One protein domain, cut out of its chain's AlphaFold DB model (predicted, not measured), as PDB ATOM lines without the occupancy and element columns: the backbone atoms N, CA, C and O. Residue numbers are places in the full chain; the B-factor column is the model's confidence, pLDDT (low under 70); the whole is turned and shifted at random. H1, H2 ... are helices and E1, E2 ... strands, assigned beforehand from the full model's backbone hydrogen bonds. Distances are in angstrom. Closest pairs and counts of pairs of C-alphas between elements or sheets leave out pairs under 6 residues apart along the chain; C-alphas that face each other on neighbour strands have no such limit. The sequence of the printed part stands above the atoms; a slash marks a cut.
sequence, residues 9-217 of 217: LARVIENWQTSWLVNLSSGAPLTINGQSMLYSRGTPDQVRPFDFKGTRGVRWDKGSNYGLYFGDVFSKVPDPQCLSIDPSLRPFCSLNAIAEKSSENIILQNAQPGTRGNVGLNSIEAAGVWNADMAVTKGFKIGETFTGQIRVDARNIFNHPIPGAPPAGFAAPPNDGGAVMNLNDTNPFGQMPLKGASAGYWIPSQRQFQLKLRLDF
ATOM      1  N   LEU A   9     -17.442 -46.424  31.923       69.94
ATOM      2  CA  LEU A   9     -16.251 -46.132  31.127       69.94
ATOM      3  C   LEU A   9     -16.404 -44.865  30.267       69.94
ATOM      4  O   LEU A   9     -15.458 -44.092  30.137       69.94
ATOM      5  N   ALA A  10     -17.599 -44.605  29.727       71.62
ATOM      6  CA  ALA A  10     -17.879 -43.389  28.965       71.62
ATOM      7  C   ALA A  10     -17.781 -42.142  29.854       71.62
ATOM      8  O   ALA A  10     -17.091 -41.184  29.506       71.62
ATOM      9  N   ARG A  11     -18.360 -42.214  31.062       72.69
ATOM     10  CA  ARG A  11     -18.318 -41.133  32.061       72.69
ATOM     11  C   ARG A  11     -16.908 -40.827  32.561       72.69
ATOM     12  O   ARG A  11     -16.600 -39.679  32.874       72.69
ATOM     13  N   VAL A  12     -16.017 -41.819  32.610       75.00
ATOM     14  CA  VAL A  12     -14.604 -41.615  32.981       75.00
ATOM     15  C   VAL A  12     -13.813 -40.913  31.868       75.00
ATOM     16  O   VAL A  12     -12.930 -40.108  32.168       75.00
ATOM     17  N   ILE A  13     -14.163 -41.120  30.597       77.88
ATOM     18  CA  ILE A  13     -13.387 -40.631  29.441       77.88
ATOM     19  C   ILE A  13     -13.931 -39.311  28.859       77.88
ATOM     20  O   ILE A  13     -13.188 -38.566  28.227       77.88
ATOM     21  N   GLU A  14     -15.198 -38.965  29.081       80.31
ATOM     22  CA  GLU A  14     -15.790 -37.723  28.552       80.31
ATOM     23  C   GLU A  14     -15.341 -36.452  29.305       80.31
ATOM     24  O   GLU A  14     -14.780 -36.532  30.387       80.31
ATOM     25  N   ASN A  15     -15.590 -35.254  28.774       87.38
ATOM     26  CA  ASN A  15     -15.436 -33.983  29.511       87.38
ATOM     27  C   ASN A  15     -14.048 -33.697  30.126       87.38
ATOM     28  O   ASN A  15     -13.956 -32.971  31.121       87.38
ATOM     29  N   TRP A  16     -12.974 -34.240  29.550       92.44
ATOM     30  CA  TRP A  16     -11.613 -33.789  29.844       92.44
ATOM     31  C   TRP A  16     -11.269 -32.575  28.981       92.44
ATOM     32  O   TRP A  16     -11.446 -32.591  27.764       92.44
ATOM     33  N   GLN A  17     -10.746 -31.533  29.614       93.25
ATOM     34  CA  GLN A  17     -10.201 -30.349  28.969       93.25
ATOM     35  C   GLN A  17      -8.778 -30.144  29.473       93.25
ATOM     36  O   GLN A  17      -8.544 -30.063  30.678       93.25
ATOM     37  N   THR A  18      -7.825 -30.063  28.553       93.81
ATOM     38  CA  THR A  18      -6.415 -29.817  28.863       93.81
ATOM     39  C   THR A  18      -5.991 -28.479  28.283       93.81
ATOM     40  O   THR A  18      -6.304 -28.182  27.133       93.81
ATOM     41  N   SER A  19      -5.250 -27.701  29.058       94.00
ATOM     42  CA  SER A  19      -4.655 -26.430  28.660       94.00
ATOM     43  C   SER A  19      -3.164 -26.449  28.978       94.00
ATOM     44  O   SER A  19      -2.741 -27.061  29.960       94.00
ATOM     45  N   TRP A  20      -2.384 -25.782  28.134       92.81
ATOM     46  CA  TRP A  20      -0.945 -25.619  28.280       92.81
ATOM     47  C   TRP A  20      -0.592 -24.149  28.103       92.81
ATOM     48  O   TRP A  20      -1.122 -23.482  27.214       92.81
ATOM     49  N   LEU A  21       0.324 -23.663  28.932       91.38
ATOM     50  CA  LEU A  21       0.896 -22.332  28.828       91.38
ATOM     51  C   LEU A  21       2.412 -22.471  28.767       91.38
ATOM     52  O   LEU A  21       3.026 -22.959  29.713       91.38
ATOM     53  N   VAL A  22       3.006 -22.035  27.659       91.31
ATOM     54  CA  VAL A  22       4.460 -21.996  27.490       91.31
ATOM     55  C   VAL A  22       4.896 -20.541  27.459       91.31
ATOM     56  O   VAL A  22       4.397 -19.763  26.647       91.31
ATOM     57  N   ASN A  23       5.822 -20.182  28.342       87.38
ATOM     58  CA  ASN A  23       6.454 -18.870  28.358       87.38
ATOM     59  C   ASN A  23       7.920 -19.012  27.944       87.38
ATOM     60  O   ASN A  23       8.612 -19.897  28.446       87.38
ATOM     61  N   LEU A  24       8.374 -18.148  27.039       87.94
ATOM     62  CA  LEU A  24       9.742 -18.087  26.537       87.94
ATOM     63  C   LEU A  24      10.217 -16.641  26.655       87.94
ATOM     64  O   LEU A  24       9.621 -15.744  26.062       87.94
ATOM     65  N   SER A  25      11.295 -16.420  27.399       83.62
ATOM     66  CA  SER A  25      11.924 -15.112  27.552       83.62
ATOM     67  C   SER A  25      13.411 -15.209  27.262       83.62
ATOM     68  O   SER A  25      14.093 -16.132  27.715       83.62
ATOM     69  N   SER A  26      13.924 -14.210  26.553       82.50
ATOM     70  CA  SER A  26      15.360 -13.976  26.457       82.50
ATOM     71  C   SER A  26      15.918 -13.522  27.809       82.50
ATOM     72  O   SER A  26      15.166 -13.158  28.724       82.50
ATOM     73  N   GLY A  27      17.242 -13.560  27.945       79.19
ATOM     74  CA  GLY A  27      17.901 -13.082  29.152       79.19
ATOM     75  C   GLY A  27      17.933 -11.557  29.209       79.19
ATOM     76  O   GLY A  27      18.051 -10.883  28.187       79.19
ATOM     77  N   ALA A  28      17.872 -10.996  30.416       79.81
ATOM     78  CA  ALA A  28      18.153  -9.578  30.625       79.81
ATOM     79  C   ALA A  28      19.643  -9.274  30.361       79.81
ATOM     80  O   ALA A  28      20.487 -10.146  30.570       79.81
ATOM     81  N   PRO A  29      20.012  -8.058  29.940       82.69
ATOM     82  CA  PRO A  29      21.417  -7.694  29.797       82.69
ATOM     83  C   PRO A  29      22.176  -7.787  31.133       82.69
ATOM     84  O   PRO A  29      21.672  -7.398  32.186       82.69
ATOM     85  N   LEU A  30      23.411  -8.280  31.070       82.44
ATOM     86  CA  LEU A  30      24.346  -8.468  32.173       82.44
ATOM     87  C   LEU A  30      25.588  -7.611  31.986       82.44
ATOM     88  O   LEU A  30      26.133  -7.480  30.889       82.44
ATOM     89  N   THR A  31      26.078  -7.098  33.106       85.75
ATOM     90  CA  THR A  31      27.346  -6.380  33.174       85.75
ATOM     91  C   THR A  31      28.343  -7.171  34.005       85.75
ATOM     92  O   THR A  31      28.014  -7.626  35.102       85.75
ATOM     93  N   ILE A  32      29.561  -7.312  33.483       88.44
ATOM     94  CA  ILE A  32      30.695  -7.816  34.250       88.44
ATOM     95  C   ILE A  32      31.223  -6.684  35.130       88.44
ATOM     96  O   ILE A  32      31.529  -5.598  34.636       88.44
ATOM     97  N   ASN A  33      31.334  -6.950  36.425       88.06
ATOM     98  CA  ASN A  33      31.742  -5.985  37.431       88.06
ATOM     99  C   ASN A  33      33.151  -6.325  37.932       88.06
ATOM    100  O   ASN A  33      33.415  -7.451  38.353       88.06
ATOM    101  N   GLY A  34      34.040  -5.341  37.894       88.81
ATOM    102  CA  GLY A  34      35.311  -5.333  38.607       88.81
ATOM    103  C   GLY A  34      35.218  -4.499  39.887       88.81
ATOM    104  O   GLY A  34      34.130  -4.141  40.343       88.81
ATOM    105  N   GLN A  35      36.374  -4.169  40.458       88.00
ATOM    106  CA  GLN A  35      36.495  -3.291  41.617       88.00
ATOM    107  C   GLN A  35      35.855  -1.934  41.325       88.00
ATOM    108  O   GLN A  35      36.069  -1.344  40.264       88.00
ATOM    109  N   SER A  36      35.073  -1.447  42.285       79.31
ATOM    110  CA  SER A  36      34.370  -0.177  42.202       79.31
ATOM    111  C   SER A  36      35.336   0.969  41.907       79.31
ATOM    112  O   SER A  36      36.337   1.164  42.592       79.31
ATOM    113  N   MET A  37      34.993   1.753  40.889       73.50
ATOM    114  CA  MET A  37      35.665   2.999  40.511       73.50
ATOM    115  C   MET A  37      34.683   4.174  40.664       73.50
ATOM    116  O   MET A  37      33.693   4.059  41.393       73.50
ATOM    117  N   LEU A  38      34.935   5.304  39.994       66.69
ATOM    118  CA  LEU A  38      34.090   6.500  40.054       66.69
ATOM    119  C   LEU A  38      32.585   6.152  39.942       66.69
ATOM    120  O   LEU A  38      32.166   5.433  39.035       66.69
ATOM    121  N   TYR A  39      31.784   6.643  40.893       72.69
ATOM    122  CA  TYR A  39      30.345   6.356  41.041       72.69
ATOM    123  C   TYR A  39      29.968   4.886  41.304       72.69
ATOM    124  O   TYR A  39      28.854   4.470  40.986       72.69
ATOM    125  N   SER A  40      30.866   4.091  41.898       73.94
ATOM    126  CA  SER A  40      30.615   2.687  42.260       73.94
ATOM    127  C   SER A  40      30.291   1.785  41.057       73.94
ATOM    128  O   SER A  40      29.550   0.809  41.181       73.94
ATOM    129  N   ARG A  41      30.829   2.116  39.873       76.88
ATOM    130  CA  ARG A  41      30.597   1.385  38.613       76.88
ATOM    131  C   ARG A  41      31.900   0.953  37.950       76.88
ATOM    132  O   ARG A  41      32.330   1.543  36.964       76.88
ATOM    133  N   GLY A  42      32.531  -0.071  38.517       85.44
ATOM    134  CA  GLY A  42      33.764  -0.658  37.998       85.44
ATOM    135  C   GLY A  42      33.584  -1.699  36.906       85.44
ATOM    136  O   GLY A  42      33.118  -2.799  37.184       85.44
ATOM    137  N   THR A  43      34.000  -1.404  35.677       89.75
ATOM    138  CA  THR A  43      34.149  -2.432  34.635       89.75
ATOM    139  C   THR A  43      35.557  -3.033  34.679       89.75
ATOM    140  O   THR A  43      36.512  -2.304  34.957       89.75
ATOM    141  N   PRO A  44      35.713  -4.347  34.448       91.94
ATOM    142  CA  PRO A  44      37.025  -4.977  34.365       91.94
ATOM    143  C   PRO A  44      37.695  -4.709  33.013       91.94
ATOM    144  O   PRO A  44      37.056  -4.262  32.056       91.94
ATOM    145  N   ASP A  45      38.977  -5.047  32.946       92.94
ATOM    146  CA  ASP A  45      39.733  -5.147  31.707       92.94
ATOM    147  C   ASP A  45      39.755  -6.590  31.212       92.94
ATOM    148  O   ASP A  45      40.190  -7.510  31.907       92.94
ATOM    149  N   GLN A  46      39.323  -6.782  29.972       93.31
ATOM    150  CA  GLN A  46      39.579  -7.975  29.195       93.31
ATOM    151  C   GLN A  46      40.988  -7.887  28.608       93.31
ATOM    152  O   GLN A  46      41.245  -7.120  27.679       93.31
ATOM    153  N   VAL A  47      41.902  -8.675  29.167       93.62
ATOM    154  CA  VAL A  47      43.314  -8.720  28.750       93.62
ATOM    155  C   VAL A  47      43.560  -9.689  27.603       93.62
ATOM    156  O   VAL A  47      44.578  -9.595  26.919       93.62
ATOM    157  N   ARG A  48      42.638 -10.631  27.382       92.00
ATOM    158  CA  ARG A  48      42.721 -11.621  26.309       92.00
ATOM    159  C   ARG A  48      41.370 -11.795  25.620       92.00
ATOM    160  O   ARG A  48      40.335 -11.751  26.291       92.00
ATOM    161  N   PRO A  49      41.356 -12.011  24.294       88.44
ATOM    162  CA  PRO A  49      40.122 -12.265  23.572       88.44
ATOM    163  C   PRO A  49      39.485 -13.558  24.083       88.44
ATOM    164  O   PRO A  49      40.129 -14.599  24.170       88.44
ATOM    165  N   PHE A  50      38.208 -13.467  24.428       87.25
ATOM    166  CA  PHE A  50      37.375 -14.577  24.861       87.25
ATOM    167  C   PHE A  50      35.957 -14.315  24.374       87.25
ATOM    168  O   PHE A  50      35.447 -13.198  24.510       87.25
ATOM    169  N   ASP A  51      35.329 -15.337  23.801       86.19
ATOM    170  CA  ASP A  51      33.966 -15.229  23.302       86.19
ATOM    171  C   ASP A  51      32.951 -15.558  24.405       86.19
ATOM    172  O   ASP A  51      32.506 -16.697  24.589       86.19
ATOM    173  N   PHE A  52      32.551 -14.522  25.142       83.31
ATOM    174  CA  PHE A  52      31.496 -14.623  26.150       83.31
ATOM    175  C   PHE A  52      30.121 -14.941  25.547       83.31
ATOM    176  O   PHE A  52      29.268 -15.485  26.245       83.31
ATOM    177  N   LYS A  53      29.887 -14.614  24.267       80.12
ATOM    178  CA  LYS A  53      28.606 -14.873  23.597       80.12
ATOM    179  C   LYS A  53      28.514 -16.314  23.113       80.12
ATOM    180  O   LYS A  53      27.442 -16.897  23.212       80.12
ATOM    181  N   GLY A  54      29.607 -16.887  22.619       79.12
ATOM    182  CA  GLY A  54      29.684 -18.297  22.232       79.12
ATOM    183  C   GLY A  54      29.635 -19.247  23.428       79.12
ATOM    184  O   GLY A  54      29.030 -20.310  23.344       79.12
ATOM    185  N   THR A  55      30.189 -18.830  24.571       79.38
ATOM    186  CA  THR A  55      30.237 -19.646  25.803       79.38
ATOM    187  C   THR A  55      28.985 -19.492  26.682       79.38
ATOM    188  O   THR A  55      28.923 -20.020  27.791       79.38
ATOM    189  N   ARG A  56      27.960 -18.761  26.221       75.12
ATOM    190  CA  ARG A  56      26.713 -18.599  26.980       75.12
ATOM    191  C   ARG A  56      25.946 -19.920  27.042       75.12
ATOM    192  O   ARG A  56      25.639 -20.516  26.012       75.12
ATOM    193  N   GLY A  57      25.580 -20.359  28.241       79.06
ATOM    194  CA  GLY A  57      24.767 -21.560  28.401       79.06
ATOM    195  C   GLY A  57      24.800 -22.074  29.826       79.06
ATOM    196  O   GLY A  57      25.822 -22.560  30.300       79.06
ATOM    197  N   VAL A  58      23.661 -21.999  30.515       86.25
ATOM    198  CA  VAL A  58      23.598 -22.462  31.900       86.25
ATOM    199  C   VAL A  58      23.664 -23.978  31.949       86.25
ATOM    200  O   VAL A  58      22.774 -24.667  31.449       86.25
ATOM    201  N   ARG A  59      24.684 -24.491  32.632       88.25
ATOM    202  CA  ARG A  59      24.805 -25.903  32.973       88.25
ATOM    203  C   ARG A  59      24.362 -26.132  34.414       88.25
ATOM    204  O   ARG A  59      24.843 -25.468  35.330       88.25
ATOM    205  N   TRP A  60      23.465 -27.094  34.608       87.19
ATOM    206  CA  TRP A  60      23.049 -27.578  35.926       87.19
ATOM    207  C   TRP A  60      23.468 -29.036  36.068       87.19
ATOM    208  O   TRP A  60      22.794 -29.931  35.556       87.19
ATOM    209  N   ASP A  61      24.581 -29.280  36.754       86.88
ATOM    210  CA  ASP A  61      25.070 -30.642  36.958       86.88
ATOM    211  C   ASP A  61      24.115 -31.429  37.877       86.88
ATOM    212  O   ASP A  61      23.507 -30.888  38.812       86.88
ATOM    213  N   LYS A  62      23.941 -32.726  37.596       83.75
ATOM    214  CA  LYS A  62      23.005 -33.586  38.333       83.75
ATOM    215  C   LYS A  62      23.377 -33.611  39.818       83.75
ATOM    216  O   LYS A  62      24.483 -33.988  40.178       83.75
ATOM    217  N   GLY A  63      22.433 -33.233  40.681       80.25
ATOM    218  CA  GLY A  63      22.638 -33.187  42.133       80.25
ATOM    219  C   GLY A  63      23.364 -31.940  42.656       80.25
ATOM    220  O   GLY A  63      23.368 -31.733  43.864       80.25
ATOM    221  N   SER A  64      23.906 -31.072  41.791       81.75
ATOM    222  CA  SER A  64      24.470 -29.783  42.221       81.75
ATOM    223  C   SER A  64      23.364 -28.854  42.712       81.75
ATOM    224  O   SER A  64      22.287 -28.857  42.129       81.75
ATOM    225  N   ASN A  65      23.607 -28.024  43.726       79.00
ATOM    226  CA  ASN A  65      22.653 -26.994  44.166       79.00
ATOM    227  C   ASN A  65      22.799 -25.664  43.413       79.00
ATOM    228  O   ASN A  65      21.943 -24.797  43.547       79.00
ATOM    229  N   TYR A  66      23.835 -25.531  42.586       81.69
ATOM    230  CA  TYR A  66      24.140 -24.331  41.815       81.69
ATOM    231  C   TYR A  66      24.263 -24.644  40.320       81.69
ATOM    232  O   TYR A  66      24.430 -25.796  39.909       81.69
ATOM    233  N   GLY A  67      24.168 -23.594  39.514       86.81
ATOM    234  CA  GLY A  67      24.341 -23.623  38.069       86.81
ATOM    235  C   GLY A  67      25.602 -22.875  37.674       86.81
ATOM    236  O   GLY A  67      26.129 -22.078  38.449       86.81
ATOM    237  N   LEU A  68      26.088 -23.128  36.468       89.62
ATOM    238  CA  LEU A  68      27.259 -22.464  35.905       89.62
ATOM    239  C   LEU A  68      26.871 -21.841  34.570       89.62
ATOM    240  O   LEU A  68      26.561 -22.556  33.620       89.62
ATOM    241  N   TYR A  69      26.864 -20.513  34.495       89.75
ATOM    242  CA  TYR A  69      26.411 -19.767  33.319       89.75
ATOM    243  C   TYR A  69      27.369 -19.866  32.122       89.75
ATOM    244  O   TYR A  69      26.918 -19.895  30.980       89.75
ATOM    245  N   PHE A  70      28.675 -19.951  32.392       90.19
ATOM    246  CA  PHE A  70      29.719 -20.201  31.388       90.19
ATOM    247  C   PHE A  70      30.219 -21.655  31.425       90.19
ATOM    248  O   PHE A  70      31.288 -21.960  30.903       90.19
ATOM    249  N   GLY A  71      29.506 -22.555  32.115       87.75
ATOM    250  CA  GLY A  71      30.036 -23.870  32.467       87.75
ATOM    251  C   GLY A  71      31.259 -23.789  33.391       87.75
ATOM    252  O   GLY A  71      31.476 -22.795  34.084       87.75
ATOM    253  N   ASP A  72      32.060 -24.855  33.411       87.88
ATOM    254  CA  ASP A  72      33.237 -24.968  34.279       87.88
ATOM    255  C   ASP A  72      34.529 -24.471  33.603       87.88
ATOM    256  O   ASP A  72      35.535 -25.172  33.562       87.88
ATOM    257  N   VAL A  73      34.479 -23.280  33.001       90.19
ATOM    258  CA  VAL A  73      35.582 -22.730  32.184       90.19
ATOM    259  C   VAL A  73      36.485 -21.792  32.983       90.19
ATOM    260  O   VAL A  73      37.670 -21.674  32.687       90.19
ATOM    261  N   PHE A  74      35.949 -21.139  34.013       92.19
ATOM    262  CA  PHE A  74      36.641 -20.074  34.731       92.19
ATOM    263  C   PHE A  74      37.047 -20.468  36.151       92.19
ATOM    264  O   PHE A  74      36.326 -21.173  36.858       92.19
ATOM    265  N   SER A  75      38.194 -19.958  36.590       92.81
ATOM    266  CA  SER A  75      38.661 -19.980  37.974       92.81
ATOM    267  C   SER A  75      39.019 -18.565  38.424       92.81
ATOM    268  O   SER A  75      39.375 -17.700  37.620       92.81
ATOM    269  N   LYS A  76      38.896 -18.313  39.728       91.94
ATOM    270  CA  LYS A  76      39.378 -17.071  40.336       91.94
ATOM    271  C   LYS A  76      40.839 -17.243  40.717       91.94
ATOM    272  O   LYS A  76      41.199 -18.241  41.336       91.94
ATOM    273  N   VAL A  77      41.651 -16.265  40.349       93.00
ATOM    274  CA  VAL A  77      43.067 -16.174  40.706       93.00
ATOM    275  C   VAL A  77      43.334 -14.805  41.334       93.00
ATOM    276  O   VAL A  77      42.587 -13.865  41.051       93.00
ATOM    277  N   PRO A  78      44.369 -14.650  42.178       92.44
ATOM    278  CA  PRO A  78      44.751 -13.337  42.686       92.44
ATOM    279  C   PRO A  78      45.012 -12.362  41.535       92.44
ATOM    280  O   PRO A  78      45.664 -12.717  40.551       92.44
ATOM    281  N   ASP A  79      44.492 -11.141  41.647       93.31
ATOM    282  CA  ASP A  79      44.690 -10.128  40.610       93.31
ATOM    283  C   ASP A  79      46.189  -9.770  40.482       93.31
ATOM    284  O   ASP A  79      46.863  -9.624  41.508       93.31
ATOM    285  N   PRO A  80      46.745  -9.593  39.265       92.06
ATOM    286  CA  PRO A  80      48.142  -9.194  39.077       92.06
ATOM    287  C   PRO A  80      48.539  -7.925  39.840       92.06
ATOM    288  O   PRO A  80      49.692  -7.788  40.249       92.06
ATOM    289  N   GLN A  81      47.592  -7.016  40.095       90.12
ATOM    290  CA  GLN A  81      47.827  -5.828  40.916       90.12
ATOM    291  C   GLN A  81      48.252  -6.196  42.349       90.12
ATOM    292  O   GLN A  81      49.114  -5.531  42.926       90.12
ATOM    293  N   CYS A  82      47.753  -7.307  42.899       90.38
ATOM    294  CA  CYS A  82      48.169  -7.817  44.205       90.38
ATOM    295  C   CYS A  82      49.619  -8.334  44.222       90.38
ATOM    296  O   CYS A  82      50.195  -8.500  45.292       90.38
ATOM    297  N   LEU A  83      50.246  -8.602  43.074       87.94
ATOM    298  CA  LEU A  83      51.658  -9.007  43.034       87.94
ATOM    299  C   LEU A  83      52.605  -7.806  43.123       87.94
ATOM    300  O   LEU A  83      53.754  -7.971  43.540       87.94
ATOM    301  N   SER A  84      52.110  -6.615  42.771       86.81
ATOM    302  CA  SER A  84      52.872  -5.361  42.765       86.81
ATOM    303  C   SER A  84      53.040  -4.726  44.153       86.81
ATOM    304  O   SER A  84      53.919  -3.891  44.347       86.81
ATOM    305  N   ILE A  85      52.227  -5.147  45.126       89.31
ATOM    306  CA  ILE A  85      52.333  -4.762  46.539       89.31
ATOM    307  C   ILE A  85      53.333  -5.646  47.290       89.31
ATOM    308  O   ILE A  85      53.577  -6.808  46.934       89.31
ATOM    309  N   ASP A  86      53.881  -5.077  48.366       91.75
ATOM    310  CA  ASP A  86      54.817  -5.747  49.264       91.75
ATOM    311  C   ASP A  86      54.263  -7.103  49.750       91.75
ATOM    312  O   ASP A  86      53.077  -7.183  50.094       91.75
ATOM    313  N   PRO A  87      55.085  -8.173  49.805       91.19
ATOM    314  CA  PRO A  87      54.649  -9.498  50.239       91.19
ATOM    315  C   PRO A  87      53.903  -9.529  51.579       91.19
ATOM    316  O   PRO A  87      52.995 -10.345  51.732       91.19
ATOM    317  N   SER A  88      54.234  -8.637  52.518       91.94
ATOM    318  CA  SER A  88      53.559  -8.535  53.820       91.94
ATOM    319  C   SER A  88      52.114  -8.029  53.726       91.94
ATOM    320  O   SER A  88      51.292  -8.350  54.583       91.94
ATOM    321  N   LEU A  89      51.779  -7.285  52.667       90.94
ATOM    322  CA  LEU A  89      50.456  -6.697  52.448       90.94
ATOM    323  C   LEU A  89      49.569  -7.531  51.516       90.94
ATOM    324  O   LEU A  89      48.355  -7.324  51.477       90.94
ATOM    325  N   ARG A  90      50.138  -8.504  50.793       89.81
ATOM    326  CA  ARG A  90      49.400  -9.373  49.855       89.81
ATOM    327  C   ARG A  90      48.175 -10.070  50.456       89.81
ATOM    328  O   ARG A  90      47.158 -10.095  49.767       89.81
ATOM    329  N   PRO A  91      48.196 -10.573  51.708       89.38
ATOM    330  CA  PRO A  91      47.018 -11.202  52.311       89.38
ATOM    331  C   PRO A  91      45.809 -10.268  52.466       89.38
ATOM    332  O   PRO A  91      44.689 -10.745  52.612       89.38
ATOM    333  N   PHE A  92      46.018  -8.947  52.431       89.19
ATOM    334  CA  PHE A  92      44.951  -7.946  52.537       89.19
ATOM    335  C   PHE A  92      44.385  -7.524  51.174       89.19
ATOM    336  O   PHE A  92      43.411  -6.772  51.118       89.19
ATOM    337  N   CYS A  93      44.967  -7.996  50.069       89.50
ATOM    338  CA  CYS A  93      44.457  -7.729  48.733       89.50
ATOM    339  C   CYS A  93      43.306  -8.685  48.412       89.50
ATOM    340  O   CYS A  93      43.516  -9.863  48.138       89.50
ATOM    341  N   SER A  94      42.077  -8.172  48.431       88.62
ATOM    342  CA  SER A  94      40.866  -8.934  48.098       88.62
ATOM    343  C   SER A  94      40.535  -8.949  46.601       88.62
ATOM    344  O   SER A  94      39.485  -9.460  46.204       88.62
ATOM    345  N   LEU A  95      41.403  -8.368  45.762       91.75
ATOM    346  CA  LEU A  95      41.192  -8.300  44.322       91.75
ATOM    347  C   LEU A  95      41.443  -9.660  43.672       91.75
ATOM    348  O   LEU A  95      42.498 -10.272  43.837       91.75
ATOM    349  N   ASN A  96      40.473 -10.090  42.879       93.44
ATOM    350  CA  ASN A  96      40.535 -11.318  42.110       93.44
ATOM    351  C   ASN A  96      40.458 -11.006  40.617       93.44
ATOM    352  O   ASN A  96      39.715 -10.124  40.187       93.44
ATOM    353  N   ALA A  97      41.176 -11.792  39.828       94.25
ATOM    354  CA  ALA A  97      41.071 -11.861  38.383       94.25
ATOM    355  C   ALA A  97      40.437 -13.201  37.969       94.25
ATOM    356  O   ALA A  97      40.436 -14.175  38.728       94.25
ATOM    357  N   ILE A  98      39.871 -13.253  36.764       94.75
ATOM    358  CA  ILE A  98      39.298 -14.475  36.196       94.75
ATOM    359  C   ILE A  98      40.284 -15.060  35.201       94.75
ATOM    360  O   ILE A  98      40.616 -14.421  34.199       94.75
ATOM    361  N   ALA A  99      40.703 -16.292  35.461       94.69
ATOM    362  CA  ALA A  99      41.506 -17.088  34.554       94.69
ATOM    363  C   ALA A  99      40.673 -18.200  33.920       94.69
ATOM    364  O   ALA A  99      39.688 -18.680  34.485       94.69
ATOM    365  N   GLU A 100      41.076 -18.611  32.727       93.44
ATOM    366  CA  GLU A 100      40.571 -19.828  32.113       93.44
ATOM    367  C   GLU A 100      41.209 -21.049  32.787       93.44
ATOM    368  O   GLU A 100      42.429 -21.141  32.893       93.44
ATOM    369  N   LYS A 101      40.397 -22.025  33.199       89.94
ATOM    370  CA  LYS A 101      40.863 -23.247  33.867       89.94
ATOM    371  C   LYS A 101      41.780 -24.105  33.001       89.94
ATOM    372  O   LYS A 101      42.675 -24.745  33.531       89.94
ATOM    373  N   SER A 102      41.548 -24.149  31.688       88.38
ATOM    374  CA  SER A 102      42.314 -25.019  30.786       88.38
ATOM    375  C   SER A 102      43.723 -24.505  30.508       88.38
ATOM    376  O   SER A 102      44.611 -25.310  30.240       88.38
ATOM    377  N   SER A 103      43.908 -23.187  30.476       86.94
ATOM    378  CA  SER A 103      45.162 -22.564  30.045       86.94
ATOM    379  C   SER A 103      45.832 -21.738  31.145       86.94
ATOM    380  O   SER A 103      46.925 -21.223  30.929       86.94
ATOM    381  N   GLU A 104      45.162 -21.580  32.294       87.56
ATOM    382  CA  GLU A 104      45.540 -20.730  33.435       87.56
ATOM    383  C   GLU A 104      45.798 -19.261  33.059       87.56
ATOM    384  O   GLU A 104      46.309 -18.458  33.842       87.56
ATOM    385  N   ASN A 105      45.389 -18.866  31.854       93.06
ATOM    386  CA  ASN A 105      45.543 -17.514  31.365       93.06
ATOM    387  C   ASN A 105      44.447 -16.621  31.935       93.06
ATOM    388  O   ASN A 105      43.255 -16.893  31.792       93.06
ATOM    389  N   ILE A 106      44.855 -15.494  32.514       93.88
ATOM    390  CA  ILE A 106      43.947 -14.423  32.930       93.88
ATOM    391  C   ILE A 106      43.211 -13.873  31.702       93.88
ATOM    392  O   ILE A 106      43.843 -13.467  30.726       93.88
ATOM    393  N   ILE A 107      41.883 -13.872  31.749       94.81
ATOM    394  CA  ILE A 107      41.001 -13.338  30.704       94.81
ATOM    395  C   ILE A 107      40.462 -11.972  31.119       94.81
ATOM    396  O   ILE A 107      40.469 -11.037  30.317       94.81
ATOM    397  N   LEU A 108      40.028 -11.858  32.376       94.50
ATOM    398  CA  LEU A 108      39.507 -10.631  32.971       94.50
ATOM    399  C   LEU A 108      40.321 -10.281  34.210       94.50
ATOM    400  O   LEU A 108      40.570 -11.146  35.046       94.50
ATOM    401  N   GLN A 109      40.660  -9.013  34.367       94.56
ATOM    402  CA  GLN A 109      41.272  -8.476  35.580       94.56
ATOM    403  C   GLN A 109      40.589  -7.171  35.975       94.56
ATOM    404  O   GLN A 109      39.857  -6.572  35.183       94.56
ATOM    405  N   ASN A 110      40.816  -6.709  37.198       92.69
ATOM    406  CA  ASN A 110      40.338  -5.390  37.588       92.69
ATOM    407  C   ASN A 110      41.100  -4.312  36.811       92.69
ATOM    408  O   ASN A 110      42.298  -4.448  36.558       92.69
ATOM    409  N   ALA A 111      40.406  -3.233  36.449       91.50
ATOM    410  CA  ALA A 111      41.065  -2.060  35.892       91.50
ATOM    411  C   ALA A 111      42.013  -1.439  36.926       91.50
ATOM    412  O   ALA A 111      41.801  -1.568  38.138       91.50
ATOM    413  N   GLN A 112      43.066  -0.771  36.461       88.69
ATOM    414  CA  GLN A 112      43.984  -0.081  37.366       88.69
ATOM    415  C   GLN A 112      43.293   1.119  38.033       88.69
ATOM    416  O   GLN A 112      42.420   1.746  37.417       88.69
ATOM    417  N   PRO A 113      43.692   1.496  39.261       85.81
ATOM    418  CA  PRO A 113      43.179   2.692  39.916       85.81
ATOM    419  C   PRO A 113      43.272   3.927  39.010       85.81
ATOM    420  O   PRO A 113      44.311   4.200  38.415       85.81
ATOM    421  N   GLY A 114      42.174   4.676  38.889       83.69
ATOM    422  CA  GLY A 114      42.098   5.871  38.037       83.69
ATOM    423  C   GLY A 114      41.804   5.602  36.556       83.69
ATOM    424  O   GLY A 114      41.611   6.553  35.803       83.69
ATOM    425  N   THR A 115      41.699   4.339  36.139       86.50
ATOM    426  CA  THR A 115      41.293   3.959  34.780       86.50
ATOM    427  C   THR A 115      39.902   3.334  34.772       86.50
ATOM    428  O   THR A 115      39.432   2.799  35.779       86.50
ATOM    429  N   ARG A 116      39.218   3.422  33.629       85.94
ATOM    430  CA  ARG A 116      37.975   2.690  33.386       85.94
ATOM    431  C   ARG A 116      38.299   1.432  32.595       85.94
ATOM    432  O   ARG A 116      39.015   1.529  31.603       85.94
ATOM    433  N   GLY A 117      37.730   0.299  33.000       89.19
ATOM    434  CA  GLY A 117      37.952  -0.958  32.299       89.19
ATOM    435  C   GLY A 117      37.392  -0.963  30.879       89.19
ATOM    436  O   GLY A 117      36.415  -0.265  30.582       89.19
ATOM    437  N   ASN A 118      37.989  -1.780  30.016       90.88
ATOM    438  CA  ASN A 118      37.646  -1.869  28.596       90.88
ATOM    439  C   ASN A 118      36.368  -2.682  28.291       90.88
ATOM    440  O   ASN A 118      35.853  -2.611  27.172       90.88
ATOM    441  N   VAL A 119      35.825  -3.427  29.260       89.75
ATOM    442  CA  VAL A 119      34.586  -4.190  29.069       89.75
ATOM    443  C   VAL A 119      33.376  -3.258  29.140       89.75
ATOM    444  O   VAL A 119      33.170  -2.531  30.111       89.75
ATOM    445  N   GLY A 120      32.540  -3.298  28.102       86.44
ATOM    446  CA  GLY A 120      31.300  -2.530  28.047       86.44
ATOM    447  C   GLY A 120      30.262  -2.986  29.079       86.44
ATOM    448  O   GLY A 120      30.190  -4.159  29.454       86.44
ATOM    449  N   LEU A 121      29.409  -2.048  29.496       85.94
ATOM    450  CA  LEU A 121      28.203  -2.354  30.268       85.94
ATOM    451  C   LEU A 121      27.230  -3.164  29.404       85.94
ATOM    452  O   LEU A 121      27.170  -2.952  28.195       85.94
ATOM    453  N   ASN A 122      26.432  -4.035  30.025       85.81
ATOM    454  CA  ASN A 122      25.385  -4.810  29.347       85.81
ATOM    455  C   ASN A 122      25.908  -5.615  28.141       85.81
ATOM    456  O   ASN A 122      25.214  -5.785  27.139       85.81
ATOM    457  N   SER A 123      27.159  -6.071  28.222       83.44
ATOM    458  CA  SER A 123      27.880  -6.730  27.129       83.44
ATOM    459  C   SER A 123      27.496  -8.199  26.940       83.44
ATOM    460  O   SER A 123      27.764  -8.768  25.879       83.44
ATOM    461  N   ILE A 124      26.849  -8.805  27.940       85.81
ATOM    462  CA  ILE A 124      26.430 -10.209  27.950       85.81
ATOM    463  C   ILE A 124      24.914 -10.271  28.132       85.81
ATOM    464  O   ILE A 124      24.328  -9.424  28.791       85.81
ATOM    465  N   GLU A 125      24.258 -11.267  27.552       85.62
ATOM    466  CA  GLU A 125      22.830 -11.525  27.758       85.62
ATOM    467  C   GLU A 125      22.663 -12.612  28.819       85.62
ATOM    468  O   GLU A 125      23.332 -13.632  28.727       85.62
ATOM    469  N   ALA A 126      21.800 -12.453  29.818       83.44
ATOM    470  CA  ALA A 126      21.582 -13.476  30.837       83.44
ATOM    471  C   ALA A 126      21.036 -14.785  30.252       83.44
ATOM    472  O   ALA A 126      20.755 -14.924  29.062       83.44
ATOM    473  N   ALA A 127      20.870 -15.776  31.119       83.88
ATOM    474  CA  ALA A 127      20.235 -17.019  30.734       83.88
ATOM    475  C   ALA A 127      18.783 -16.762  30.318       83.88
ATOM    476  O   ALA A 127      18.026 -16.138  31.063       83.88
ATOM    477  N   GLY A 128      18.402 -17.265  29.146       82.94
ATOM    478  CA  GLY A 128      17.000 -17.321  28.756       82.94
ATOM    479  C   GLY A 128      16.206 -18.204  29.716       82.94
ATOM    480  O   GLY A 128      16.731 -19.162  30.291       82.94
ATOM    481  N   VAL A 129      14.930 -17.881  29.870       82.75
ATOM    482  CA  VAL A 129      14.004 -18.619  30.723       82.75
ATOM    483  C   VAL A 129      12.910 -19.207  29.853       82.75
ATOM    484  O   VAL A 129      12.328 -18.526  29.011       82.75
ATOM    485  N   TRP A 130      12.604 -20.475  30.089       86.38
ATOM    486  CA  TRP A 130      11.389 -21.096  29.594       86.38
ATOM    487  C   TRP A 130      10.617 -21.671  30.775       86.38
ATOM    488  O   TRP A 130      11.208 -21.977  31.802       86.38
ATOM    489  N   ASN A 131       9.300 -21.763  30.667       87.25
ATOM    490  CA  ASN A 131       8.487 -22.500  31.625       87.25
ATOM    491  C   ASN A 131       7.262 -23.063  30.903       87.25
ATOM    492  O   ASN A 131       6.754 -22.447  29.963       87.25
ATOM    493  N   ALA A 132       6.793 -24.219  31.357       90.62
ATOM    494  CA  ALA A 132       5.576 -24.841  30.872       90.62
ATOM    495  C   ALA A 132       4.662 -25.189  32.045       90.62
ATOM    496  O   ALA A 132       5.008 -25.997  32.914       90.62
ATOM    497  N   ASP A 133       3.469 -24.613  32.015       91.88
ATOM    498  CA  ASP A 133       2.401 -24.899  32.957       91.88
ATOM    499  C   ASP A 133       1.292 -25.676  32.239       91.88
ATOM    500  O   ASP A 133       1.009 -25.456  31.058       91.88
ATOM    501  N   MET A 134       0.653 -26.592  32.957       94.50
ATOM    502  CA  MET A 134      -0.427 -27.430  32.445       94.50
ATOM    503  C   MET A 134      -1.635 -27.325  33.367       94.50
ATOM    504  O   MET A 134      -1.498 -27.368  34.585       94.50
ATOM    505  N   ALA A 135      -2.830 -27.240  32.797       94.88
ATOM    506  CA  ALA A 135      -4.078 -27.348  33.537       94.88
ATOM    507  C   ALA A 135      -4.937 -28.460  32.940       94.88
ATOM    508  O   ALA A 135      -5.151 -28.516  31.729       94.88
ATOM    509  N   VAL A 136      -5.456 -29.337  33.790       95.31
ATOM    510  CA  VAL A 136      -6.343 -30.430  33.397       95.31
ATOM    511  C   VAL A 136      -7.638 -30.301  34.160       95.31
ATOM    512  O   VAL A 136      -7.642 -30.168  35.378       95.31
ATOM    513  N   THR A 137      -8.745 -30.344  33.438       95.69
ATOM    514  CA  THR A 137     -10.076 -30.186  33.997       95.69
ATOM    515  C   THR A 137     -10.967 -31.334  33.562       95.69
ATOM    516  O   THR A 137     -10.981 -31.702  32.393       95.69
ATOM    517  N   LYS A 138     -11.720 -31.890  34.505       93.12
ATOM    518  CA  LYS A 138     -12.658 -32.984  34.299       93.12
ATOM    519  C   LYS A 138     -14.031 -32.576  34.807       93.12
ATOM    520  O   LYS A 138     -14.207 -32.370  36.006       93.12
ATOM    521  N   GLY A 139     -14.998 -32.490  33.900       91.38
ATOM    522  CA  GLY A 139     -16.414 -32.389  34.252       91.38
ATOM    523  C   GLY A 139     -17.009 -33.768  34.537       91.38
ATOM    524  O   GLY A 139     -16.736 -34.727  33.812       91.38
ATOM    525  N   PHE A 140     -17.823 -33.886  35.580       87.94
ATOM    526  CA  PHE A 140     -18.546 -35.112  35.905       87.94
ATOM    527  C   PHE A 140     -19.982 -34.799  36.338       87.94
ATOM    528  O   PHE A 140     -20.279 -33.717  36.842       87.94
ATOM    529  N   LYS A 141     -20.883 -35.760  36.123       85.38
ATOM    530  CA  LYS A 141     -22.274 -35.709  36.585       85.38
ATOM    531  C   LYS A 141     -22.569 -36.929  37.453       85.38
ATOM    532  O   LYS A 141     -22.296 -38.060  37.036       85.38
ATOM    533  N   ILE A 142     -23.117 -36.699  38.642       79.56
ATOM    534  CA  ILE A 142     -23.550 -37.740  39.580       79.56
ATOM    535  C   ILE A 142     -25.074 -37.647  39.692       79.56
ATOM    536  O   ILE A 142     -25.613 -36.700  40.255       79.56
ATOM    537  N   GLY A 143     -25.783 -38.626  39.132       77.81
ATOM    538  CA  GLY A 143     -27.245 -38.560  39.019       77.81
ATOM    539  C   GLY A 143     -27.720 -37.412  38.115       77.81
ATOM    540  O   GLY A 143     -26.990 -36.972  37.227       77.81
ATOM    541  N   GLU A 144     -28.958 -36.968  38.327       76.31
ATOM    542  CA  GLU A 144     -29.588 -35.872  37.571       76.31
ATOM    543  C   GLU A 144     -29.347 -34.498  38.211       76.31
ATOM    544  O   GLU A 144     -29.395 -33.483  37.524       76.31
ATOM    545  N   THR A 145     -29.044 -34.475  39.512       77.12
ATOM    546  CA  THR A 145     -29.002 -33.249  40.320       77.12
ATOM    547  C   THR A 145     -27.589 -32.712  40.527       77.12
ATOM    548  O   THR A 145     -27.406 -31.506  40.590       77.12
ATOM    549  N   PHE A 146     -26.569 -33.575  40.601       80.00
ATOM    550  CA  PHE A 146     -25.209 -33.129  40.911       80.00
ATOM    551  C   PHE A 146     -24.340 -33.045  39.663       80.00
ATOM    552  O   PHE A 146     -24.076 -34.042  38.981       80.00
ATOM    553  N   THR A 147     -23.811 -31.853  39.410       87.50
ATOM    554  CA  THR A 147     -22.779 -31.634  38.396       87.50
ATOM    555  C   THR A 147     -21.550 -31.019  39.047       87.50
ATOM    556  O   THR A 147     -21.644 -30.264  40.007       87.50
ATOM    557  N   GLY A 148     -20.365 -31.404  38.589       89.94
ATOM    558  CA  GLY A 148     -19.135 -30.956  39.221       89.94
ATOM    559  C   GLY A 148     -17.951 -30.951  38.278       89.94
ATOM    560  O   GLY A 148     -17.973 -31.526  37.187       89.94
ATOM    561  N   GLN A 149     -16.898 -30.283  38.724       92.31
ATOM    562  CA  GLN A 149     -15.659 -30.120  37.989       92.31
ATOM    563  C   GLN A 149     -14.467 -30.289  38.930       92.31
ATOM    564  O   GLN A 149     -14.358 -29.609  39.950       92.31
ATOM    565  N   ILE A 150     -13.548 -31.177  38.563       93.56
ATOM    566  CA  ILE A 150     -12.222 -31.278  39.177       93.56
ATOM    567  C   ILE A 150     -11.233 -30.604  38.239       93.56
ATOM    568  O   ILE A 150     -11.217 -30.895  37.045       93.56
ATOM    569  N   ARG A 151     -10.386 -29.732  38.772       94.56
ATOM    570  CA  ARG A 151      -9.303 -29.093  38.032       94.56
ATOM    571  C   ARG A 151      -7.986 -29.261  38.773       94.56
ATOM    572  O   ARG A 151      -7.915 -29.040  39.977       94.56
ATOM    573  N   VAL A 152      -6.947 -29.621  38.035       95.00
ATOM    574  CA  VAL A 152      -5.567 -29.703  38.507       95.00
ATOM    575  C   VAL A 152      -4.735 -28.731  37.684       95.00
ATOM    576  O   VAL A 152      -4.671 -28.866  36.466       95.00
ATOM    577  N   ASP A 153      -4.102 -27.768  38.344       94.12
ATOM    578  CA  ASP A 153      -3.106 -26.881  37.744       94.12
ATOM    579  C   ASP A 153      -1.706 -27.349  38.173       94.12
ATOM    580  O   ASP A 153      -1.470 -27.605  39.354       94.12
ATOM    581  N   ALA A 154      -0.779 -27.462  37.229       92.00
ATOM    582  CA  ALA A 154       0.609 -27.854  37.433       92.00
ATOM    583  C   ALA A 154       1.532 -26.771  36.866       92.00
ATOM    584  O   ALA A 154       1.551 -26.546  35.656       92.00
ATOM    585  N   ARG A 155       2.302 -26.110  37.731       90.12
ATOM    586  CA  ARG A 155       3.328 -25.137  37.333       90.12
ATOM    587  C   ARG A 155       4.685 -25.804  37.186       90.12
ATOM    588  O   ARG A 155       5.024 -26.638  38.029       90.12
ATOM    589  N   ASN A 156       5.450 -25.419  36.164       87.12
ATOM    590  CA  ASN A 156       6.733 -26.036  35.817       87.12
ATOM    591  C   ASN A 156       6.614 -27.566  35.770       87.12
ATOM    592  O   ASN A 156       7.216 -28.299  36.561       87.12
ATOM    593  N   ILE A 157       5.770 -28.057  34.859       90.25
ATOM    594  CA  ILE A 157       5.421 -29.482  34.758       90.25
ATOM    595  C   ILE A 157       6.653 -30.378  34.563       90.25
ATOM    596  O   ILE A 157       6.689 -31.496  35.084       90.25
ATOM    597  N   PHE A 158       7.683 -29.865  33.886       89.19
ATOM    598  CA  PHE A 158       8.946 -30.562  33.641       89.19
ATOM    599  C   PHE A 158       9.929 -30.500  34.814       89.19
ATOM    600  O   PHE A 158      10.948 -31.185  34.777       89.19
ATOM    601  N   ASN A 159       9.627 -29.724  35.860       86.31
ATOM    602  CA  ASN A 159      10.465 -29.578  37.047       86.31
ATOM    603  C   ASN A 159      11.924 -29.214  36.713       86.31
ATOM    604  O   ASN A 159      12.861 -29.729  37.329       86.31
ATOM    605  N   HIS A 160      12.126 -28.377  35.697       85.62
ATOM    606  CA  HIS A 160      13.463 -27.944  35.304       85.62
ATOM    607  C   HIS A 160      13.868 -26.685  36.092       85.62
ATOM    608  O   HIS A 160      12.993 -25.942  36.547       85.62
ATOM    609  N   PRO A 161      15.175 -26.412  36.269       82.38
ATOM    610  CA  PRO A 161      15.628 -25.170  36.881       82.38
ATOM    611  C   PRO A 161      15.234 -23.958  36.040       82.38
ATOM    612  O   PRO A 161      15.365 -23.984  34.813       82.38
ATOM    613  N   ILE A 162      14.806 -22.893  36.709       80.69
ATOM    614  CA  ILE A 162      14.497 -21.610  36.088       80.69
ATOM    615  C   ILE A 162      15.599 -20.623  36.493       80.69
ATOM    616  O   ILE A 162      15.678 -20.242  37.666       80.69
ATOM    617  N   PRO A 163      16.484 -20.242  35.552       79.00
ATOM    618  CA  PRO A 163      17.519 -19.251  35.802       79.00
ATOM    619  C   PRO A 163      16.908 -17.949  36.308       79.00
ATOM    620  O   PRO A 163      15.900 -17.478  35.783       79.00
ATOM    621  N   GLY A 164      17.501 -17.394  37.356       74.69
ATOM    622  CA  GLY A 164      16.953 -16.216  37.992       74.69
ATOM    623  C   GLY A 164      17.460 -14.894  37.424       74.69
ATOM    624  O   GLY A 164      18.351 -14.858  36.568       74.69
ATOM    625  N   ALA A 165      16.857 -13.800  37.886       67.38
ATOM    626  CA  ALA A 165      17.188 -12.466  37.406       67.38
ATOM    627  C   ALA A 165      18.561 -12.000  37.934       67.38
ATOM    628  O   ALA A 165      18.969 -12.358  39.045       67.38
ATOM    629  N   PRO A 166      19.299 -11.192  37.154       62.78
ATOM    630  CA  PRO A 166      20.522 -10.580  37.644       62.78
ATOM    631  C   PRO A 166      20.281  -9.594  38.789       62.78
ATOM    632  O   PRO A 166      19.170  -9.087  38.943       62.78
ATOM    633  N   PRO A 167      21.327  -9.289  39.576       63.12
ATOM    634  CA  PRO A 167      21.239  -8.294  40.635       63.12
ATOM    635  C   PRO A 167      20.711  -6.953  40.109       63.12
ATOM    636  O   PRO A 167      21.141  -6.466  39.064       63.12
ATOM    637  N   ALA A 168      19.820  -6.319  40.876       54.84
ATOM    638  CA  ALA A 168      19.250  -5.006  40.557       54.84
ATOM    639  C   ALA A 168      20.270  -3.845  40.645       54.84
ATOM    640  O   ALA A 168      19.932  -2.701  40.340       54.84
ATOM    641  N   GLY A 169      21.513  -4.118  41.063       59.12
ATOM    642  CA  GLY A 169      22.566  -3.128  41.287       59.12
ATOM    643  C   GLY A 169      23.938  -3.575  40.778       59.12
ATOM    644  O   GLY A 169      24.226  -4.763  40.645       59.12
ATOM    645  N   PHE A 170      24.799  -2.596  40.500       61.91
ATOM    646  CA  PHE A 170      26.175  -2.824  40.062       61.91
ATOM    647  C   PHE A 170      27.000  -3.442  41.197       61.91
ATOM    648  O   PHE A 170      26.933  -2.956  42.323       61.91
ATOM    649  N   ALA A 171      27.764  -4.502  40.910       61.03
ATOM    650  CA  ALA A 171      28.566  -5.240  41.895       61.03
ATOM    651  C   ALA A 171      27.788  -5.834  43.094       61.03
ATOM    652  O   ALA A 171      28.414  -6.347  44.021       61.03
ATOM    653  N   ALA A 172      26.451  -5.824  43.068       61.53
ATOM    654  CA  ALA A 172      25.642  -6.501  44.074       61.53
ATOM    655  C   ALA A 172      25.627  -8.020  43.813       61.53
ATOM    656  O   ALA A 172      25.586  -8.434  42.648       61.53
ATOM    657  N   PRO A 173      25.650  -8.860  44.862       57.84
ATOM    658  CA  PRO A 173      25.440 -10.291  44.695       57.84
ATOM    659  C   PRO A 173      24.048 -10.543  44.085       57.84
ATOM    660  O   PRO A 173      23.119  -9.773  44.343       57.84
ATOM    661  N   PRO A 174      23.864 -11.586  43.255       60.97
ATOM    662  CA  PRO A 174      22.561 -11.898  42.680       60.97
ATOM    663  C   PRO A 174      21.565 -12.240  43.794       60.97
ATOM    664  O   PRO A 174      21.648 -13.309  44.393       60.97
ATOM    665  N   ASN A 175      20.618 -11.341  44.065       54.97
ATOM    666  CA  ASN A 175      19.590 -11.565  45.088       54.97
ATOM    667  C   ASN A 175      18.654 -12.727  44.713       54.97
ATOM    668  O   ASN A 175      18.157 -13.430  45.585       54.97
ATOM    669  N   ASP A 176      18.474 -12.961  43.411       58.50
ATOM    670  CA  ASP A 176      17.456 -13.856  42.871       58.50
ATOM    671  C   ASP A 176      18.064 -14.885  41.911       58.50
ATOM    672  O   ASP A 176      17.608 -15.028  40.790       58.50
ATOM    673  N   GLY A 177      19.122 -15.609  42.295       66.19
ATOM    674  CA  GLY A 177      19.576 -16.789  41.534       66.19
ATOM    675  C   GLY A 177      20.147 -16.528  40.135       66.19
ATOM    676  O   GLY A 177      20.330 -17.479  39.377       66.19
ATOM    677  N   GLY A 178      20.427 -15.269  39.787       78.12
ATOM    678  CA  GLY A 178      21.196 -14.893  38.604       78.12
ATOM    679  C   GLY A 178      22.670 -15.304  38.699       78.12
ATOM    680  O   GLY A 178      23.164 -15.716  39.749       78.12
ATOM    681  N   ALA A 179      23.386 -15.191  37.584       85.06
ATOM    682  CA  ALA A 179      24.811 -15.497  37.528       85.06
ATOM    683  C   ALA A 179      25.661 -14.407  38.197       85.06
ATOM    684  O   ALA A 179      25.448 -13.212  37.984       85.06
ATOM    685  N   VAL A 180      26.650 -14.826  38.988       86.62
ATOM    686  CA  VAL A 180      27.616 -13.940  39.644       86.62
ATOM    687  C   VAL A 180      28.563 -13.365  38.595       86.62
ATOM    688  O   VAL A 180      29.430 -14.063  38.078       86.62
ATOM    689  N   MET A 181      28.416 -12.076  38.298       87.81
ATOM    690  CA  MET A 181      29.245 -11.371  37.310       87.81
ATOM    691  C   MET A 181      30.268 -10.427  37.948       87.81
ATOM    692  O   MET A 181      30.808  -9.561  37.269       87.81
ATOM    693  N   ASN A 182      30.534 -10.568  39.248       87.94
ATOM    694  CA  ASN A 182      31.524  -9.768  39.964       87.94
ATOM    695  C   ASN A 182      32.821 -10.567  40.176       87.94
ATOM    696  O   ASN A 182      32.820 -11.643  40.782       87.94
ATOM    697  N   LEU A 183      33.930 -10.013  39.678       90.94
ATOM    698  CA  LEU A 183      35.274 -10.568  39.822       90.94
ATOM    699  C   LEU A 183      35.631 -10.811  41.291       90.94
ATOM    700  O   LEU A 183      36.135 -11.877  41.635       90.94
ATOM    701  N   ASN A 184      35.288  -9.859  42.159       88.94
ATOM    702  CA  ASN A 184      35.709  -9.820  43.559       88.94
ATOM    703  C   ASN A 184      34.678 -10.422  44.529       88.94
ATOM    704  O   ASN A 184      34.851 -10.319  45.739       88.94
ATOM    705  N   ASP A 185      33.602 -11.035  44.021       86.56
ATOM    706  CA  ASP A 185      32.631 -11.745  44.866       86.56
ATOM    707  C   ASP A 185      33.281 -12.947  45.575       86.56
ATOM    708  O   ASP A 185      34.242 -13.531  45.069       86.56
ATOM    709  N   THR A 186      32.726 -13.377  46.703       85.12
ATOM    710  CA  THR A 186      33.165 -14.611  47.371       85.12
ATOM    711  C   THR A 186      32.801 -15.856  46.556       85.12
ATOM    712  O   THR A 186      33.534 -16.844  46.561       85.12
ATOM    713  N   ASN A 187      31.688 -15.824  45.818       85.62
ATOM    714  CA  ASN A 187      31.249 -16.932  44.977       85.62
ATOM    715  C   ASN A 187      32.021 -16.960  43.645       85.62
ATOM    716  O   ASN A 187      32.310 -15.901  43.080       85.62
ATOM    717  N   PRO A 188      32.328 -18.145  43.095       88.75
ATOM    718  CA  PRO A 188      32.883 -18.313  41.755       88.75
ATOM    719  C   PRO A 188      32.179 -17.502  40.655       88.75
ATOM    720  O   PRO A 188      30.962 -17.312  40.648       88.75
ATOM    721  N   PHE A 189      32.970 -17.030  39.691       89.94
ATOM    722  CA  PHE A 189      32.474 -16.237  38.569       89.94
ATOM    723  C   PHE A 189      31.574 -17.076  37.652       89.94
ATOM    724  O   PHE A 189      31.897 -18.213  37.319       89.94
ATOM    725  N   GLY A 190      30.433 -16.517  37.248       88.38
ATOM    726  CA  GLY A 190      29.417 -17.199  36.448       88.38
ATOM    727  C   GLY A 190      28.560 -18.205  37.223       88.38
ATOM    728  O   GLY A 190      27.685 -18.826  36.620       88.38
ATOM    729  N   GLN A 191      28.763 -18.381  38.532       87.44
ATOM    730  CA  GLN A 191      27.945 -19.294  39.329       87.44
ATOM    731  C   GLN A 191      26.539 -18.730  39.566       87.44
ATOM    732  O   GLN A 191      26.366 -17.539  39.804       87.44
ATOM    733  N   MET A 192      25.535 -19.602  39.529       84.69
ATOM    734  CA  MET A 192      24.133 -19.311  39.823       84.69
ATOM    735  C   MET A 192      23.742 -20.052  41.104       84.69
ATOM    736  O   MET A 192      23.580 -21.273  41.063       84.69
ATOM    737  N   PRO A 193      23.618 -19.372  42.254       78.12
ATOM    738  CA  PRO A 193      23.470 -20.046  43.545       78.12
ATOM    739  C   PRO A 193      22.103 -20.718  43.750       78.12
ATOM    740  O   PRO A 193      21.986 -21.572  44.624       78.12
ATOM    741  N   LEU A 194      21.073 -20.360  42.967       76.19
ATOM    742  CA  LEU A 194      19.698 -20.845  43.143       76.19
ATOM    743  C   LEU A 194      19.098 -21.370  41.834       76.19
ATOM    744  O   LEU A 194      19.245 -20.754  40.785       76.19
ATOM    745  N   LYS A 195      18.334 -22.465  41.923       75.56
ATOM    746  CA  LYS A 195      17.707 -23.182  40.792       75.56
ATOM    747  C   LYS A 195      16.364 -22.636  40.287       75.56
ATOM    748  O   LYS A 195      15.771 -23.255  39.408       75.56
ATOM    749  N   GLY A 196      15.829 -21.557  40.849       63.56
ATOM    750  CA  GLY A 196      14.438 -21.180  40.573       63.56
ATOM    751  C   GLY A 196      14.028 -19.832  41.137       63.56
ATOM    752  O   GLY A 196      13.106 -19.766  41.950       63.56
ATOM    753  N   ALA A 197      14.671 -18.754  40.701       53.62
ATOM    754  CA  ALA A 197      14.362 -17.414  41.191       53.62
ATOM    755  C   ALA A 197      14.084 -16.429  40.046       53.62
ATOM    756  O   ALA A 197      14.778 -15.438  39.864       53.62
ATOM    757  N   SER A 198      13.027 -16.675  39.270       48.22
ATOM    758  CA  SER A 198      12.413 -15.625  38.450       48.22
ATOM    759  C   SER A 198      11.025 -15.281  39.002       48.22
ATOM    760  O   SER A 198      10.020 -15.805  38.529       48.22
ATOM    761  N   ALA A 199      10.991 -14.464  40.054       42.50
ATOM    762  CA  ALA A 199       9.911 -13.543  40.442       42.50
ATOM    763  C   ALA A 199      10.119 -13.177  41.915       42.50
ATOM    764  O   ALA A 199      10.226 -14.059  42.763       42.50
ATOM    765  N   GLY A 200      10.207 -11.877  42.197       42.75
ATOM    766  CA  GLY A 200      10.661 -11.344  43.479       42.75
ATOM    767  C   GLY A 200      10.035 -11.997  44.713       42.75
ATOM    768  O   GLY A 200       8.832 -12.218  44.761       42.75
ATOM    769  N   TYR A 201      10.892 -12.268  45.694       41.75
ATOM    770  CA  TYR A 201      10.698 -12.343  47.149       41.75
ATOM    771  C   TYR A 201       9.461 -13.033  47.790       41.75
ATOM    772  O   TYR A 201       9.498 -13.259  48.991       41.75
ATOM    773  N   TRP A 202       8.407 -13.465  47.088       40.69
ATOM    774  CA  TRP A 202       7.212 -14.063  47.722       40.69
ATOM    775  C   TRP A 202       6.490 -15.148  46.916       40.69
ATOM    776  O   TRP A 202       5.507 -15.709  47.402       40.69
ATOM    777  N   ILE A 203       6.947 -15.492  45.709       44.41
ATOM    778  CA  ILE A 203       6.337 -16.574  44.929       44.41
ATOM    779  C   ILE A 203       7.455 -17.482  44.424       44.41
ATOM    780  O   ILE A 203       8.101 -17.154  43.429       44.41
ATOM    781  N   PRO A 204       7.727 -18.614  45.090       48.03
ATOM    782  CA  PRO A 204       8.762 -19.508  44.613       48.03
ATOM    783  C   PRO A 204       8.374 -20.031  43.224       48.03
ATOM    784  O   PRO A 204       7.285 -20.583  43.055       48.03
ATOM    785  N   SER A 205       9.276 -19.908  42.242       55.03
ATOM    786  CA  SER A 205       9.163 -20.547  40.915       55.03
ATOM    787  C   SER A 205       9.398 -22.070  40.993       55.03
ATOM    788  O   SER A 205      10.105 -22.695  40.206       55.03
ATOM    789  N   GLN A 206       8.820 -22.680  42.025       65.62
ATOM    790  CA  GLN A 206       8.864 -24.101  42.306       65.62
ATOM    791  C   GLN A 206       7.780 -24.825  41.515       65.62
ATOM    792  O   GLN A 206       6.736 -24.261  41.178       65.62
ATOM    793  N   ARG A 207       8.006 -26.117  41.281       79.56
ATOM    794  CA  ARG A 207       6.959 -27.018  40.811       79.56
ATOM    795  C   ARG A 207       5.816 -27.017  41.820       79.56
ATOM    796  O   ARG A 207       6.004 -27.391  42.975       79.56
ATOM    797  N   GLN A 208       4.638 -26.601  41.379       82.75
ATOM    798  CA  GLN A 208       3.456 -26.503  42.230       82.75
ATOM    799  C   GLN A 208       2.293 -27.226  41.577       82.75
ATOM    800  O   GLN A 208       2.073 -27.101  40.374       82.75
ATOM    801  N   PHE A 209       1.531 -27.945  42.394       90.25
ATOM    802  CA  PHE A 209       0.281 -28.567  41.991       90.25
ATOM    803  C   PHE A 209      -0.849 -27.973  42.813       90.25
ATOM    804  O   PHE A 209      -0.768 -27.928  44.039       90.25
ATOM    805  N   GLN A 210      -1.903 -27.528  42.144       91.31
ATOM    806  CA  GLN A 210      -3.094 -26.999  42.787       91.31
ATOM    807  C   GLN A 210      -4.308 -27.802  42.338       91.31
ATOM    808  O   GLN A 210      -4.615 -27.867  41.149       91.31
ATOM    809  N   LEU A 211      -5.015 -28.388  43.302       94.75
ATOM    810  CA  LEU A 211      -6.298 -29.040  43.082       94.75
ATOM    811  C   LEU A 211      -7.423 -28.047  43.385       94.75
ATOM    812  O   LEU A 211      -7.416 -27.383  44.419       94.75
ATOM    813  N   LYS A 212      -8.400 -27.962  42.487       94.06
ATOM    814  CA  LYS A 212      -9.630 -27.188  42.645       94.06
ATOM    815  C   LYS A 212     -10.814 -28.108  42.393       94.06
ATOM    816  O   LYS A 212     -10.834 -28.841  41.405       94.06
ATOM    817  N   LEU A 213     -11.800 -28.048  43.276       93.50
ATOM    818  CA  LEU A 213     -13.065 -28.752  43.133       93.50
ATOM    819  C   LEU A 213     -14.180 -27.713  43.090       93.50
ATOM    820  O   LEU A 213     -14.245 -26.842  43.954       93.50
ATOM    821  N   ARG A 214     -15.051 -27.819  42.091       91.69
ATOM    822  CA  ARG A 214     -16.297 -27.066  42.005       91.69
ATOM    823  C   ARG A 214     -17.458 -28.047  41.961       91.69
ATOM    824  O   ARG A 214     -17.410 -29.022  41.212       91.69
ATOM    825  N   LEU A 215     -18.477 -27.779  42.764       87.94
ATOM    826  CA  LEU A 215     -19.724 -28.528  42.805       87.94
ATOM    827  C   LEU A 215     -20.857 -27.544  42.532       87.94
ATOM    828  O   LEU A 215     -20.891 -26.480  43.146       87.94
ATOM    829  N   ASP A 216     -21.751 -27.907  41.625       83.31
ATOM    830  CA  ASP A 216     -22.972 -27.174  41.322       83.31
ATOM    831  C   ASP A 216     -24.152 -28.123  41.649       83.31
ATOM    832  O   ASP A 216     -24.189 -29.266  41.168       83.31
ATOM    833  N   PHE A 217     -25.056 -27.674  42.528       78.12
ATOM    834  CA  PHE A 217     -26.192 -28.424  43.082       78.12
ATOM    835  C   PHE A 217     -27.494 -27.629  42.964       78.12
ATOM    836  O   PHE A 217     -27.415 -26.378  42.952       78.12
TER     837      PHE A 217
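What this domain is: This is residues 9 to 217 of the 217 residues of an uncharacterized protein of Acidobacteria bacterium (UniProt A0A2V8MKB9). With little regular structure, this is a rod: the long twisted sheet E1-E5-E6-E7 makes one end, and loops with the small sheet E2-E3-E4 the other. Of 209 printed residues, 66 are in named elements, mostly strand, ordered H1 E1 E2 H2 E3 E4 E5 E6 E7; both sheets are antiparallel. It is loose, radius of gyration of the C-alphas 24.4 A, spanning 90 by 34 by 29 A.

Where its parts are: Find C-alpha 9 at (-16.251, -46.132, 31.127); H1 runs to 13. Then come E1, 16 to 25, 30.1 A; E2, 74 to 78; H2, 81 to 84; E3, 96 to 100; E4, 106 to 109; E5, 129 to 142, 43.1 A; E6, 146 to 155; and E7, 208 to 216, ending at (-22.972, -27.174, 41.322).

How they stand to each other: H1, its O-to-N i+4 pair within hydrogen-bond range, only grazes the larger sheet. There find N 19 and O 135 of E1 and E5, 2.8 A, within hydrogen-bond range. In the meander E5 E6 E7, antiparallel neighbours in succession, N 151 and O 212 are 2.8 A apart.

The domain as a whole: The farthest C-alphas, Asp 86 and Glu 144, are 90.4 A apart. The printed part has no cut; E6 to E7 is a long link, and 26 residues have a pLDDT under 70, among them residues 196 to 206.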